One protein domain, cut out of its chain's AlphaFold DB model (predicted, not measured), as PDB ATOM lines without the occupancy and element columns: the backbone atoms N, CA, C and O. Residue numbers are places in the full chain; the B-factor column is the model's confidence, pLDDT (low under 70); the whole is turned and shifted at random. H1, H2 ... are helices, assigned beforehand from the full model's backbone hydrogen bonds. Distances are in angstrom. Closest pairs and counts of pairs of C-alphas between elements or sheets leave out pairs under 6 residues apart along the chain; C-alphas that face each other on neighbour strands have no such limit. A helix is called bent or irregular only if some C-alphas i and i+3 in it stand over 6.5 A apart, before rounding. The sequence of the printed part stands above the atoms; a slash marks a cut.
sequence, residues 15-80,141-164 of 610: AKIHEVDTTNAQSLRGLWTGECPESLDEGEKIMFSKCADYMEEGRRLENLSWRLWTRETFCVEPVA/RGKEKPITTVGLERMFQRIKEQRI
ATOM      1  N   ALA A  15      53.914   8.188   5.701       75.19
ATOM      2  CA  ALA A  15      54.056   9.611   5.986       75.19
ATOM      3  C   ALA A  15      53.666  10.512   4.801       75.19
ATOM      4  O   ALA A  15      53.373  11.680   5.026       75.19
ATOM      5  N   LYS A  16      53.585   9.998   3.564       76.00
ATOM      6  CA  LYS A  16      53.150  10.768   2.373       76.00
ATOM      7  C   LYS A  16      51.650  10.661   2.087       76.00
ATOM      8  O   LYS A  16      51.112  11.369   1.243       76.00
ATOM      9  N   ILE A  17      50.940   9.808   2.821       80.69
ATOM     10  CA  ILE A  17      49.512   9.545   2.599       80.69
ATOM     11  C   ILE A  17      48.632  10.734   3.006       80.69
ATOM     12  O   ILE A  17      47.570  10.938   2.422       80.69
ATOM     13  N   HIS A  18      49.082  11.550   3.964       77.62
ATOM     14  CA  HIS A  18      48.344  12.729   4.423       77.62
ATOM     15  C   HIS A  18      48.199  13.828   3.351       77.62
ATOM     16  O   HIS A  18      47.326  14.684   3.488       77.62
ATOM     17  N   GLU A  19      49.022  13.801   2.295       80.88
ATOM     18  CA  GLU A  19      48.964  14.727   1.154       80.88
ATOM     19  C   GLU A  19      47.797  14.410   0.198       80.88
ATOM     20  O   GLU A  19      47.343  15.271  -0.558       80.88
ATOM     21  N   VAL A  20      47.261  13.182   0.238       83.25
ATOM     22  CA  VAL A  20      46.128  12.775  -0.603       83.25
ATOM     23  C   VAL A  20      44.852  13.469  -0.126       83.25
ATOM     24  O   VAL A  20      44.268  13.087   0.887       83.25
ATOM     25  N   ASP A  21      44.377  14.450  -0.895       83.25
ATOM     26  CA  ASP A  21      43.077  15.094  -0.693       83.25
ATOM     27  C   ASP A  21      41.932  14.072  -0.798       83.25
ATOM     28  O   ASP A  21      41.467  13.702  -1.879       83.25
ATOM     29  N   THR A  22      41.451  13.629   0.359       86.00
ATOM     30  CA  THR A  22      40.383  12.638   0.482       86.00
ATOM     31  C   THR A  22      38.992  13.170   0.152       86.00
ATOM     32  O   THR A  22      38.071  12.368   0.037       86.00
ATOM     33  N   THR A  23      38.831  14.487  -0.019       81.00
ATOM     34  CA  THR A  23      37.567  15.124  -0.437       81.00
ATOM     35  C   THR A  23      37.458  15.273  -1.956       81.00
ATOM     36  O   THR A  23      36.426  15.690  -2.483       81.00
ATOM     37  N   ASN A  24      38.523  14.924  -2.684       85.56
ATOM     38  CA  ASN A  24      38.608  15.063  -4.127       85.56
ATOM     39  C   ASN A  24      38.698  13.694  -4.808       85.56
ATOM     40  O   ASN A  24      39.741  13.038  -4.842       85.56
ATOM     41  N   ALA A  25      37.605  13.303  -5.460       85.81
ATOM     42  CA  ALA A  25      37.528  12.069  -6.231       85.81
ATOM     43  C   ALA A  25      38.590  11.954  -7.350       85.81
ATOM     44  O   ALA A  25      38.917  10.837  -7.743       85.81
ATOM     45  N   GLN A  26      39.175  13.053  -7.853       83.94
ATOM     46  CA  GLN A  26      40.309  12.979  -8.788       83.94
ATOM     47  C   GLN A  26      41.637  12.660  -8.088       83.94
ATOM     48  O   GLN A  26      42.467  11.977  -8.680       83.94
ATOM     49  N   SER A  27      41.833  13.084  -6.836       85.56
ATOM     50  CA  SER A  27      43.013  12.709  -6.039       85.56
ATOM     51  C   SER A  27      42.967  11.220  -5.675       85.56
ATOM     52  O   SER A  27      43.921  10.482  -5.919       85.56
ATOM     53  N   LEU A  28      41.798  10.729  -5.238       87.44
ATOM     54  CA  LEU A  28      41.566   9.296  -5.007       87.44
ATOM     55  C   LEU A  28      41.656   8.460  -6.301       87.44
ATOM     56  O   LEU A  28      42.162   7.338  -6.261       87.44
ATOM     57  N   ARG A  29      41.239   9.007  -7.457       86.06
ATOM     58  CA  ARG A  29      41.510   8.397  -8.773       86.06
ATOM     59  C   ARG A  29      43.014   8.298  -9.015       86.06
ATOM     60  O   ARG A  29      43.488   7.221  -9.359       86.06
ATOM     61  N   GLY A  30      43.748   9.391  -8.803       84.31
ATOM     62  CA  GLY A  30      45.202   9.462  -8.940       84.31
ATOM     63  C   GLY A  30      45.929   8.421  -8.092       84.31
ATOM     64  O   GLY A  30      46.789   7.724  -8.616       84.31
ATOM     65  N   LEU A  31      45.519   8.230  -6.835       86.06
ATOM     66  CA  LEU A  31      46.069   7.206  -5.938       86.06
ATOM     67  C   LEU A  31      45.875   5.770  -6.467       86.06
ATOM     68  O   LEU A  31      46.706   4.891  -6.240       86.06
ATOM     69  N   TRP A  32      44.771   5.507  -7.172       87.81
ATOM     70  CA  TRP A  32      44.481   4.184  -7.726       87.81
ATOM     71  C   TRP A  32      45.115   3.969  -9.116       87.81
ATOM     72  O   TRP A  32      45.772   2.947  -9.341       87.81
ATOM     73  N   THR A  33      44.960   4.912 -10.056       83.44
ATOM     74  CA  THR A  33      45.381   4.774 -11.470       83.44
ATOM     75  C   THR A  33      46.751   5.369 -11.799       83.44
ATOM     76  O   THR A  33      47.304   5.052 -12.858       83.44
ATOM     77  N   GLY A  34      47.294   6.215 -10.919       74.31
ATOM     78  CA  GLY A  34      48.490   7.034 -11.141       74.31
ATOM     79  C   GLY A  34      48.284   8.206 -12.113       74.31
ATOM     80  O   GLY A  34      49.259   8.757 -12.612       74.31
ATOM     81  N   GLU A  35      47.037   8.578 -12.421       64.06
ATOM     82  CA  GLU A  35      46.706   9.629 -13.392       64.06
ATOM     83  C   GLU A  35      45.913  10.781 -12.745       64.06
ATOM     84  O   GLU A  35      44.688  10.697 -12.596       64.06
ATOM     85  N   CYS A  36      46.594  11.893 -12.451       54.06
ATOM     86  CA  CYS A  36      45.975  13.195 -12.187       54.06
ATOM     87  C   CYS A  36      46.361  14.195 -13.290       54.06
ATOM     88  O   CYS A  36      47.551  14.308 -13.594       54.06
ATOM     89  N   PRO A  37      45.408  14.942 -13.875       50.34
ATOM     90  CA  PRO A  37      45.731  16.035 -14.783       50.34
ATOM     91  C   PRO A  37      46.249  17.264 -14.012       50.34
ATOM     92  O   PRO A  37      45.617  17.715 -13.063       50.34
ATOM     93  N   GLU A  38      47.372  17.814 -14.479       55.81
ATOM     94  CA  GLU A  38      47.845  19.190 -14.239       55.81
ATOM     95  C   GLU A  38      48.023  19.676 -12.780       55.81
ATOM     96  O   GLU A  38      47.404  20.648 -12.354       55.81
ATOM     97  N   SER A  39      49.006  19.119 -12.061       50.03
ATOM     98  CA  SER A  39      49.872  19.919 -11.168       50.03
ATOM     99  C   SER A  39      51.206  19.212 -10.876       50.03
ATOM    100  O   SER A  39      51.343  18.012 -11.127       50.03
ATOM    101  N   LEU A  40      52.187  19.988 -10.389       52.06
ATOM    102  CA  LEU A  40      53.625  19.674 -10.349       52.06
ATOM    103  C   LEU A  40      54.026  18.355  -9.653       52.06
ATOM    104  O   LEU A  40      53.230  17.689  -8.992       52.06
ATOM    105  N   ASP A  41      55.302  18.023  -9.853       47.78
ATOM    106  CA  ASP A  41      56.078  16.907  -9.313       47.78
ATOM    107  C   ASP A  41      55.592  15.510  -9.734       47.78
ATOM    108  O   ASP A  41      54.671  14.905  -9.188       47.78
ATOM    109  N   GLU A  42      56.258  14.977 -10.761       50.84
ATOM    110  CA  GLU A  42      56.029  13.647 -11.348       50.84
ATOM    111  C   GLU A  42      56.719  12.508 -10.561       50.84
ATOM    112  O   GLU A  42      56.777  11.377 -11.034       50.84
ATOM    113  N   GLY A  43      57.272  12.796  -9.375       47.38
ATOM    114  CA  GLY A  43      58.194  11.896  -8.672       47.38
ATOM    115  C   GLY A  43      57.556  10.715  -7.932       47.38
ATOM    116  O   GLY A  43      58.059   9.601  -8.032       47.38
ATOM    117  N   GLU A  44      56.483  10.943  -7.162       55.69
ATOM    118  CA  GLU A  44      56.078  10.012  -6.082       55.69
ATOM    119  C   GLU A  44      54.573   9.673  -6.040       55.69
ATOM    120  O   GLU A  44      54.042   9.230  -5.022       55.69
ATOM    121  N   LYS A  45      53.858   9.839  -7.159       62.44
ATOM    122  CA  LYS A  45      52.418   9.531  -7.251       62.44
ATOM    123  C   LYS A  45      52.198   8.013  -7.369       62.44
ATOM    124  O   LYS A  45      52.453   7.412  -8.413       62.44
ATOM    125  N   ILE A  46      51.752   7.389  -6.275       67.38
ATOM    126  CA  ILE A  46      51.604   5.929  -6.150       67.38
ATOM    127  C   ILE A  46      50.499   5.405  -7.086       67.38
ATOM    128  O   ILE A  46      49.435   6.003  -7.200       67.38
ATOM    129  N   MET A  47      50.748   4.265  -7.740       77.94
ATOM    130  CA  MET A  47      49.874   3.674  -8.762       77.94
ATOM    131  C   MET A  47      49.447   2.247  -8.373       77.94
ATOM    132  O   MET A  47      49.924   1.263  -8.947       77.94
ATOM    133  N   PHE A  48      48.551   2.104  -7.388       83.62
ATOM    134  CA  PHE A  48      48.219   0.779  -6.837       83.62
ATOM    135  C   PHE A  48      47.711  -0.221  -7.888       83.62
ATOM    136  O   PHE A  48      48.152  -1.366  -7.878       83.62
ATOM    137  N   SER A  49      46.900   0.207  -8.861       83.31
ATOM    138  CA  SER A  49      46.390  -0.657  -9.950       83.31
ATOM    139  C   SER A  49      47.451  -1.323 -10.842       83.31
ATOM    140  O   SER A  49      47.127  -2.262 -11.568       83.31
ATOM    141  N   LYS A  50      48.707  -0.850 -10.833       83.06
ATOM    142  CA  LYS A  50      49.814  -1.462 -11.599       83.06
ATOM    143  C   LYS A  50      50.964  -1.949 -10.717       83.06
ATOM    144  O   LYS A  50      51.694  -2.849 -11.118       83.06
ATOM    145  N   CYS A  51      51.117  -1.386  -9.519       82.56
ATOM    146  CA  CYS A  51      52.179  -1.749  -8.581       82.56
ATOM    147  C   CYS A  51      51.758  -2.801  -7.535       82.56
ATOM    148  O   CYS A  51      52.628  -3.303  -6.831       82.56
ATOM    149  N   ALA A  52      50.475  -3.181  -7.453       84.81
ATOM    150  CA  ALA A  52      49.946  -4.100  -6.434       84.81
ATOM    151  C   ALA A  52      50.710  -5.431  -6.274       84.81
ATOM    152  O   ALA A  52      50.826  -5.916  -5.153       84.81
ATOM    153  N   ASP A  53      51.241  -6.004  -7.360       84.38
ATOM    154  CA  ASP A  53      51.995  -7.273  -7.337       84.38
ATOM    155  C   ASP A  53      53.485  -7.109  -6.966       84.38
ATOM    156  O   ASP A  53      54.213  -8.095  -6.864       84.38
ATOM    157  N   TYR A  54      53.955  -5.873  -6.779       83.19
ATOM    158  CA  TYR A  54      55.343  -5.528  -6.436       83.19
ATOM    159  C   TYR A  54      55.477  -4.895  -5.041       83.19
ATOM    160  O   TYR A  54      56.587  -4.540  -4.634       83.19
ATOM    161  N   MET A  55      54.359  -4.734  -4.329       82.94
ATOM    162  CA  MET A  55      54.254  -3.998  -3.071       82.94
ATOM    163  C   MET A  55      53.743  -4.884  -1.942       82.94
ATOM    164  O   MET A  55      52.849  -5.707  -2.148       82.94
ATOM    165  N   GLU A  56      54.257  -4.669  -0.730       82.50
ATOM    166  CA  GLU A  56      53.713  -5.319   0.461       82.50
ATOM    167  C   GLU A  56      52.244  -4.923   0.643       82.50
ATOM    168  O   GLU A  56      51.895  -3.741   0.612       82.50
ATOM    169  N   GLU A  57      51.377  -5.932   0.749       86.62
ATOM    170  CA  GLU A  57      49.918  -5.791   0.809       86.62
ATOM    171  C   GLU A  57      49.295  -4.952  -0.329       86.62
ATOM    172  O   GLU A  57      48.155  -4.485  -0.238       86.62
ATOM    173  N   GLY A  58      49.998  -4.814  -1.462       87.75
ATOM    174  CA  GLY A  58      49.602  -3.960  -2.582       87.75
ATOM    175  C   GLY A  58      48.204  -4.255  -3.134       87.75
ATOM    176  O   GLY A  58      47.486  -3.329  -3.506       87.75
ATOM    177  N   ARG A  59      47.757  -5.518  -3.097       89.38
ATOM    178  CA  ARG A  59      46.388  -5.929  -3.471       89.38
ATOM    179  C   ARG A  59      45.309  -5.450  -2.490       89.38
ATOM    180  O   ARG A  59      44.204  -5.113  -2.919       89.38
ATOM    181  N   ARG A  60      45.609  -5.347  -1.188       90.31
ATOM    182  CA  ARG A  60      44.705  -4.722  -0.199       90.31
ATOM    183  C   ARG A  60      44.648  -3.207  -0.393       90.31
ATOM    184  O   ARG A  60      43.571  -2.628  -0.272       90.31
ATOM    185  N   LEU A  61      45.773  -2.578  -0.736       90.38
ATOM    186  CA  LEU A  61      45.865  -1.135  -0.997       90.38
ATOM    187  C   LEU A  61      45.187  -0.726  -2.317       90.38
ATOM    188  O   LEU A  61      44.498   0.294  -2.374       90.38
ATOM    189  N   GLU A  62      45.283  -1.559  -3.353       91.44
ATOM    190  CA  GLU A  62      44.494  -1.451  -4.585       91.44
ATOM    191  C   GLU A  62      42.991  -1.552  -4.292       91.44
ATOM    192  O   GLU A  62      42.222  -0.686  -4.709       91.44
ATOM    193  N   ASN A  63      42.562  -2.559  -3.519       92.81
ATOM    194  CA  ASN A  63      41.157  -2.700  -3.136       92.81
ATOM    195  C   ASN A  63      40.658  -1.500  -2.314       92.81
ATOM    196  O   ASN A  63      39.546  -1.024  -2.543       92.81
ATOM    197  N   LEU A  64      41.474  -0.994  -1.384       91.50
ATOM    198  CA  LEU A  64      41.132   0.164  -0.564       91.50
ATOM    199  C   LEU A  64      41.002   1.438  -1.410       91.50
ATOM    200  O   LEU A  64      39.978   2.110  -1.323       91.50
ATOM    201  N   SER A  65      41.994   1.754  -2.244       90.69
ATOM    202  CA  SER A  65      41.976   2.953  -3.096       90.69
ATOM    203  C   SER A  65      40.815   2.931  -4.099       90.69
ATOM    204  O   SER A  65      40.077   3.913  -4.185       90.69
ATOM    205  N   TRP A  66      40.544   1.789  -4.744       92.00
ATOM    206  CA  TRP A  66      39.347   1.595  -5.576       92.00
ATOM    207  C   TRP A  66      38.042   1.817  -4.793       92.00
ATOM    208  O   TRP A  66      37.144   2.517  -5.266       92.00
ATOM    209  N   ARG A  67      37.914   1.245  -3.585       91.81
ATOM    210  CA  ARG A  67      36.702   1.387  -2.757       91.81
ATOM    211  C   ARG A  67      36.492   2.814  -2.271       91.81
ATOM    212  O   ARG A  67      35.350   3.263  -2.264       91.81
ATOM    213  N   LEU A  68      37.554   3.525  -1.898       90.31
ATOM    214  CA  LEU A  68      37.473   4.933  -1.506       90.31
ATOM    215  C   LEU A  68      37.093   5.817  -2.694       90.31
ATOM    216  O   LEU A  68      36.160   6.601  -2.572       90.31
ATOM    217  N   TRP A  69      37.708   5.623  -3.864       90.31
ATOM    218  CA  TRP A  69      37.324   6.335  -5.084       90.31
ATOM    219  C   TRP A  69      35.860   6.077  -5.485       90.31
ATOM    220  O   TRP A  69      35.118   7.013  -5.782       90.31
ATOM    221  N   THR A  70      35.409   4.820  -5.422       88.19
ATOM    222  CA  THR A  70      34.011   4.432  -5.700       88.19
ATOM    223  C   THR A  70      33.040   5.042  -4.678       88.19
ATOM    224  O   THR A  70      31.947   5.481  -5.027       88.19
ATOM    225  N   ARG A  71      33.426   5.103  -3.399       87.94
ATOM    226  CA  ARG A  71      32.622   5.718  -2.334       87.94
ATOM    227  C   ARG A  71      32.493   7.228  -2.529       87.94
ATOM    228  O   ARG A  71      31.382   7.745  -2.464       87.94
ATOM    229  N   GLU A  72      33.592   7.914  -2.827       86.50
ATOM    230  CA  GLU A  72      33.606   9.367  -3.033       86.50
ATOM    231  C   GLU A  72      32.826   9.779  -4.296       86.50
ATOM    232  O   GLU A  72      32.188  10.824  -4.324       86.50
ATOM    233  N   THR A  73      32.810   8.933  -5.334       83.50
ATOM    234  CA  THR A  73      32.066   9.194  -6.583       83.50
ATOM    235  C   THR A  73      30.566   8.867  -6.515       83.50
ATOM    236  O   THR A  73      29.784   9.512  -7.216       83.50
ATOM    237  N   PHE A  74      30.135   7.900  -5.688       78.94
ATOM    238  CA  PHE A  74      28.747   7.390  -5.691       78.94
ATOM    239  C   PHE A  74      27.991   7.440  -4.346       78.94
ATOM    240  O   PHE A  74      26.786   7.152  -4.339       78.94
ATOM    241  N   CYS A  75      28.648   7.770  -3.228       75.88
ATOM    242  CA  CYS A  75      28.050   7.809  -1.880       75.88
ATOM    243  C   CYS A  75      28.329   9.104  -1.092       75.88
ATOM    244  O   CYS A  75      27.681   9.340  -0.074       75.88
ATOM    245  N   VAL A  76      29.266   9.945  -1.537       76.69
ATOM    246  CA  VAL A  76      29.492  11.279  -0.963       76.69
ATOM    247  C   VAL A  76      28.883  12.324  -1.898       76.69
ATOM    248  O   VAL A  76      28.991  12.229  -3.123       76.69
ATOM    249  N   GLU A  77      28.177  13.301  -1.335       68.19
ATOM    250  CA  GLU A  77      27.685  14.455  -2.088       68.19
ATOM    251  C   GLU A  77      28.802  15.509  -2.161       68.19
ATOM    252  O   GLU A  77      29.325  15.895  -1.112       68.19
ATOM    253  N   PRO A  78      29.223  15.955  -3.364       58.59
ATOM    254  CA  PRO A  78      30.371  16.841  -3.494       58.59
ATOM    255  C   PRO A  78      30.104  18.175  -2.795       58.59
ATOM    256  O   PRO A  78      29.193  18.919  -3.168       58.59
ATOM    257  N   VAL A  79      30.934  18.494  -1.799       52.62
ATOM    258  CA  VAL A  79      30.927  19.797  -1.127       52.62
ATOM    259  C   VAL A  79      31.102  20.886  -2.189       52.62
ATOM    260  O   VAL A  79      31.993  20.796  -3.031       52.62
ATOM    261  N   ALA A  80      30.236  21.902  -2.171       46.59
ATOM    262  CA  ALA A  80      30.060  22.869  -3.260       46.59
ATOM    263  C   ALA A  80      31.188  23.924  -3.371       46.59
ATOM    264  O   ALA A  80      30.944  25.127  -3.441       46.59
ATOM    265  N   ARG A 141      22.277   7.232   0.888       54.44
ATOM    266  CA  ARG A 141      23.349   7.330  -0.127       54.44
ATOM    267  C   ARG A 141      23.965   8.732  -0.268       54.44
ATOM    268  O   ARG A 141      24.990   8.862  -0.918       54.44
ATOM    269  N   GLY A 142      23.349   9.776   0.291       53.81
ATOM    270  CA  GLY A 142      23.833  11.166   0.160       53.81
ATOM    271  C   GLY A 142      24.511  11.756   1.400       53.81
ATOM    272  O   GLY A 142      25.019  12.868   1.338       53.81
ATOM    273  N   LYS A 143      24.487  11.059   2.546       58.56
ATOM    274  CA  LYS A 143      24.891  11.619   3.855       58.56
ATOM    275  C   LYS A 143      26.163  11.006   4.438       58.56
ATOM    276  O   LYS A 143      26.507  11.280   5.590       58.56
ATOM    277  N   GLU A 144      26.862  10.173   3.675       67.50
ATOM    278  CA  GLU A 144      28.162   9.674   4.099       67.50
ATOM    279  C   GLU A 144      29.194  10.807   4.075       67.50
ATOM    280  O   GLU A 144      29.393  11.469   3.059       67.50
ATOM    281  N   LYS A 145      29.875  11.024   5.204       78.69
ATOM    282  CA  LYS A 145      30.985  11.981   5.283       78.69
ATOM    283  C   LYS A 145      32.148  11.479   4.401       78.69
ATOM    284  O   LYS A 145      32.417  10.264   4.432       78.69
ATOM    285  N   PRO A 146      32.865  12.357   3.671       79.44
ATOM    286  CA  PRO A 146      34.132  11.987   3.041       79.44
ATOM    287  C   PRO A 146      35.077  11.422   4.101       79.44
ATOM    288  O   PRO A 146      34.976  11.761   5.286       79.44
ATOM    289  N   ILE A 147      35.972  10.518   3.705       84.62
ATOM    290  CA  ILE A 147      36.954  10.012   4.667       84.62
ATOM    291  C   ILE A 147      37.936  11.131   5.032       84.62
ATOM    292  O   ILE A 147      38.259  11.970   4.197       84.62
ATOM    293  N   THR A 148      38.415  11.178   6.274       88.38
ATOM    294  CA  THR A 148      39.482  12.111   6.661       88.38
ATOM    295  C   THR A 148      40.849  11.559   6.251       88.38
ATOM    296  O   THR A 148      41.051  10.345   6.265       88.38
ATOM    297  N   THR A 149      41.809  12.435   5.948       86.50
ATOM    298  CA  THR A 149      43.206  12.065   5.641       86.50
ATOM    299  C   THR A 149      43.804  11.155   6.720       86.50
ATOM    300  O   THR A 149      44.262  10.057   6.418       86.50
ATOM    301  N   VAL A 150      43.659  11.534   7.993       87.00
ATOM    302  CA  VAL A 150      44.070  10.740   9.170       87.00
ATOM    303  C   VAL A 150      43.316   9.399   9.270       87.00
ATOM    304  O   VAL A 150      43.845   8.403   9.759       87.00
ATOM    305  N   GLY A 151      42.063   9.332   8.808       87.19
ATOM    306  CA  GLY A 151      41.309   8.076   8.725       87.19
ATOM    307  C   GLY A 151      41.849   7.135   7.644       87.19
ATOM    308  O   GLY A 151      41.920   5.924   7.859       87.19
ATOM    309  N   LEU A 152      42.270   7.693   6.507       89.38
ATOM    310  CA  LEU A 152      42.902   6.965   5.409       89.38
ATOM    311  C   LEU A 152      44.296   6.459   5.821       89.38
ATOM    312  O   LEU A 152      44.573   5.269   5.675       89.38
ATOM    313  N   GLU A 153      45.114   7.313   6.444       89.12
ATOM    314  CA  GLU A 153      46.413   6.972   7.042       89.12
ATOM    315  C   GLU A 153      46.311   5.771   7.999       89.12
ATOM    316  O   GLU A 153      46.997   4.766   7.805       89.12
ATOM    317  N   ARG A 154      45.384   5.805   8.972       89.44
ATOM    318  CA  ARG A 154      45.168   4.686   9.911       89.44
ATOM    319  C   ARG A 154      44.800   3.377   9.220       89.44
ATOM    320  O   ARG A 154      45.195   2.319   9.701       89.44
ATOM    321  N   MET A 155      44.039   3.407   8.123       90.25
ATOM    322  CA  MET A 155      43.725   2.182   7.378       90.25
ATOM    323  C   MET A 155      44.936   1.648   6.617       90.25
ATOM    324  O   MET A 155      45.131   0.437   6.588       90.25
ATOM    325  N   PHE A 156      45.761   2.520   6.039       88.88
ATOM    326  CA  PHE A 156      47.007   2.114   5.393       88.88
ATOM    327  C   PHE A 156      48.002   1.530   6.396       88.88
ATOM    328  O   PHE A 156      48.550   0.459   6.145       88.88
ATOM    329  N   GLN A 157      48.164   2.161   7.561       88.31
ATOM    330  CA  GLN A 157      48.972   1.625   8.654       88.31
ATOM    331  C   GLN A 157      48.415   0.280   9.154       88.31
ATOM    332  O   GLN A 157      49.163  -0.687   9.261       88.31
ATOM    333  N   ARG A 158      47.091   0.154   9.336       89.31
ATOM    334  CA  ARG A 158      46.429  -1.116   9.700       89.31
ATOM    335  C   ARG A 158      46.641  -2.219   8.647       89.31
ATOM    336  O   ARG A 158      46.770  -3.381   9.016       89.31
ATOM    337  N   ILE A 159      46.689  -1.885   7.354       89.06
ATOM    338  CA  ILE A 159      47.010  -2.846   6.281       89.06
ATOM    339  C   ILE A 159      48.489  -3.240   6.322       89.06
ATOM    340  O   ILE A 159      48.789  -4.424   6.240       89.06
ATOM    341  N   LYS A 160      49.396  -2.275   6.499       84.81
ATOM    342  CA  LYS A 160      50.846  -2.495   6.618       84.81
ATOM    343  C   LYS A 160      51.214  -3.361   7.829       84.81
ATOM    344  O   LYS A 160      52.091  -4.205   7.736       84.81
ATOM    345  N   GLU A 161      50.497  -3.214   8.940       85.19
ATOM    346  CA  GLU A 161      50.595  -4.081  10.126       85.19
ATOM    347  C   GLU A 161      49.870  -5.435   9.960       85.19
ATOM    348  O   GLU A 161      49.676  -6.159  10.936       85.19
ATOM    349  N   GLN A 162      49.384  -5.748   8.754       78.19
ATOM    350  CA  GLN A 162      48.585  -6.923   8.376       78.19
ATOM    351  C   GLN A 162      47.272  -7.127   9.165       78.19
ATOM    352  O   GLN A 162      46.473  -8.003   8.823       78.19
ATOM    353  N   ARG A 163      46.960  -6.260  10.137       74.31
ATOM    354  CA  ARG A 163      45.745  -6.275  10.966       74.31
ATOM    355  C   ARG A 163      44.476  -6.312  10.111       74.31
ATOM    356  O   ARG A 163      44.379  -5.671   9.060       74.31
ATOM    357  N   ILE A 164      43.457  -7.020  10.595       67.00
ATOM    358  CA  ILE A 164      42.166  -7.131   9.908       67.00
ATOM    359  C   ILE A 164      41.510  -5.743   9.816       67.00
ATOM    360  O   ILE A 164      41.312  -5.047  10.821       67.00
TER     361      ILE A 164
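What this domain is: This is residues 15 to 80 and 141 to 164 of the 610 residues of a protein of Elaphomyces granulatus (UniProt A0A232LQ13). The long helix H4 has H2 and H3 packed along one side, one after the other, and H5 on another side, with little H1 packed on residues 149 to 153 of H5; residues 38 to 43 stick out. The printed part has 90 residues, 50 of them in five named helices, H1 to H5 in chain order, and no named strand; its class is all helix, and it is compact, with a radius of gyration of the C-alphas of 12.9 A and spans of 37 by 34 by 20 A.

How they stand to each other: Start at the hub, H4, residues 58 to 74. H2, residues 25 to 33, touches it at a shallow tilt of 25 degrees, opposite ways; closest are the C-alphas of Leu 28 and Trp 69, 5.2 A. H3, residues 48 to 54, forms a hairpin with H4, touching its residues 58 to 65 alone; closest are C-alphas 52 and 58, 3.9 A. H5, residues 149 to 160, only just touches H4, with 3 pairs of C-alphas within 8 A, closest 60 and 159, 7.1 A. H1, residues 15 to 19, touches H5; closest are C-alphas 18 and 149, 5.3 A. Every O i to N i+4 pair is within hydrogen-bond range in H2, H4 and H5, but 0 of 1 in H1 and 1 of 3 in H3; O i to N i+3 gives 1 of 2 and 2 of 4.

Where its parts are: Find C-alpha 58 at (49.602, -3.960, -2.582); H4 runs 23.9 A to C-alpha 74 at (28.747, 7.390, -5.691). H3 is irregular, C-alphas 50 and 53 being 7.5 A apart, and H1 only just, with 15 and 18 at 6.7 A.

The domain as a whole: Residues 81 to 140 are not printed; C-alphas 80 and 141 are 17.2 A apart. The link H2 to H3 is long. pLDDT is under 70 at residues 35 to 46, 77 to 80, 141 to 144 and 164.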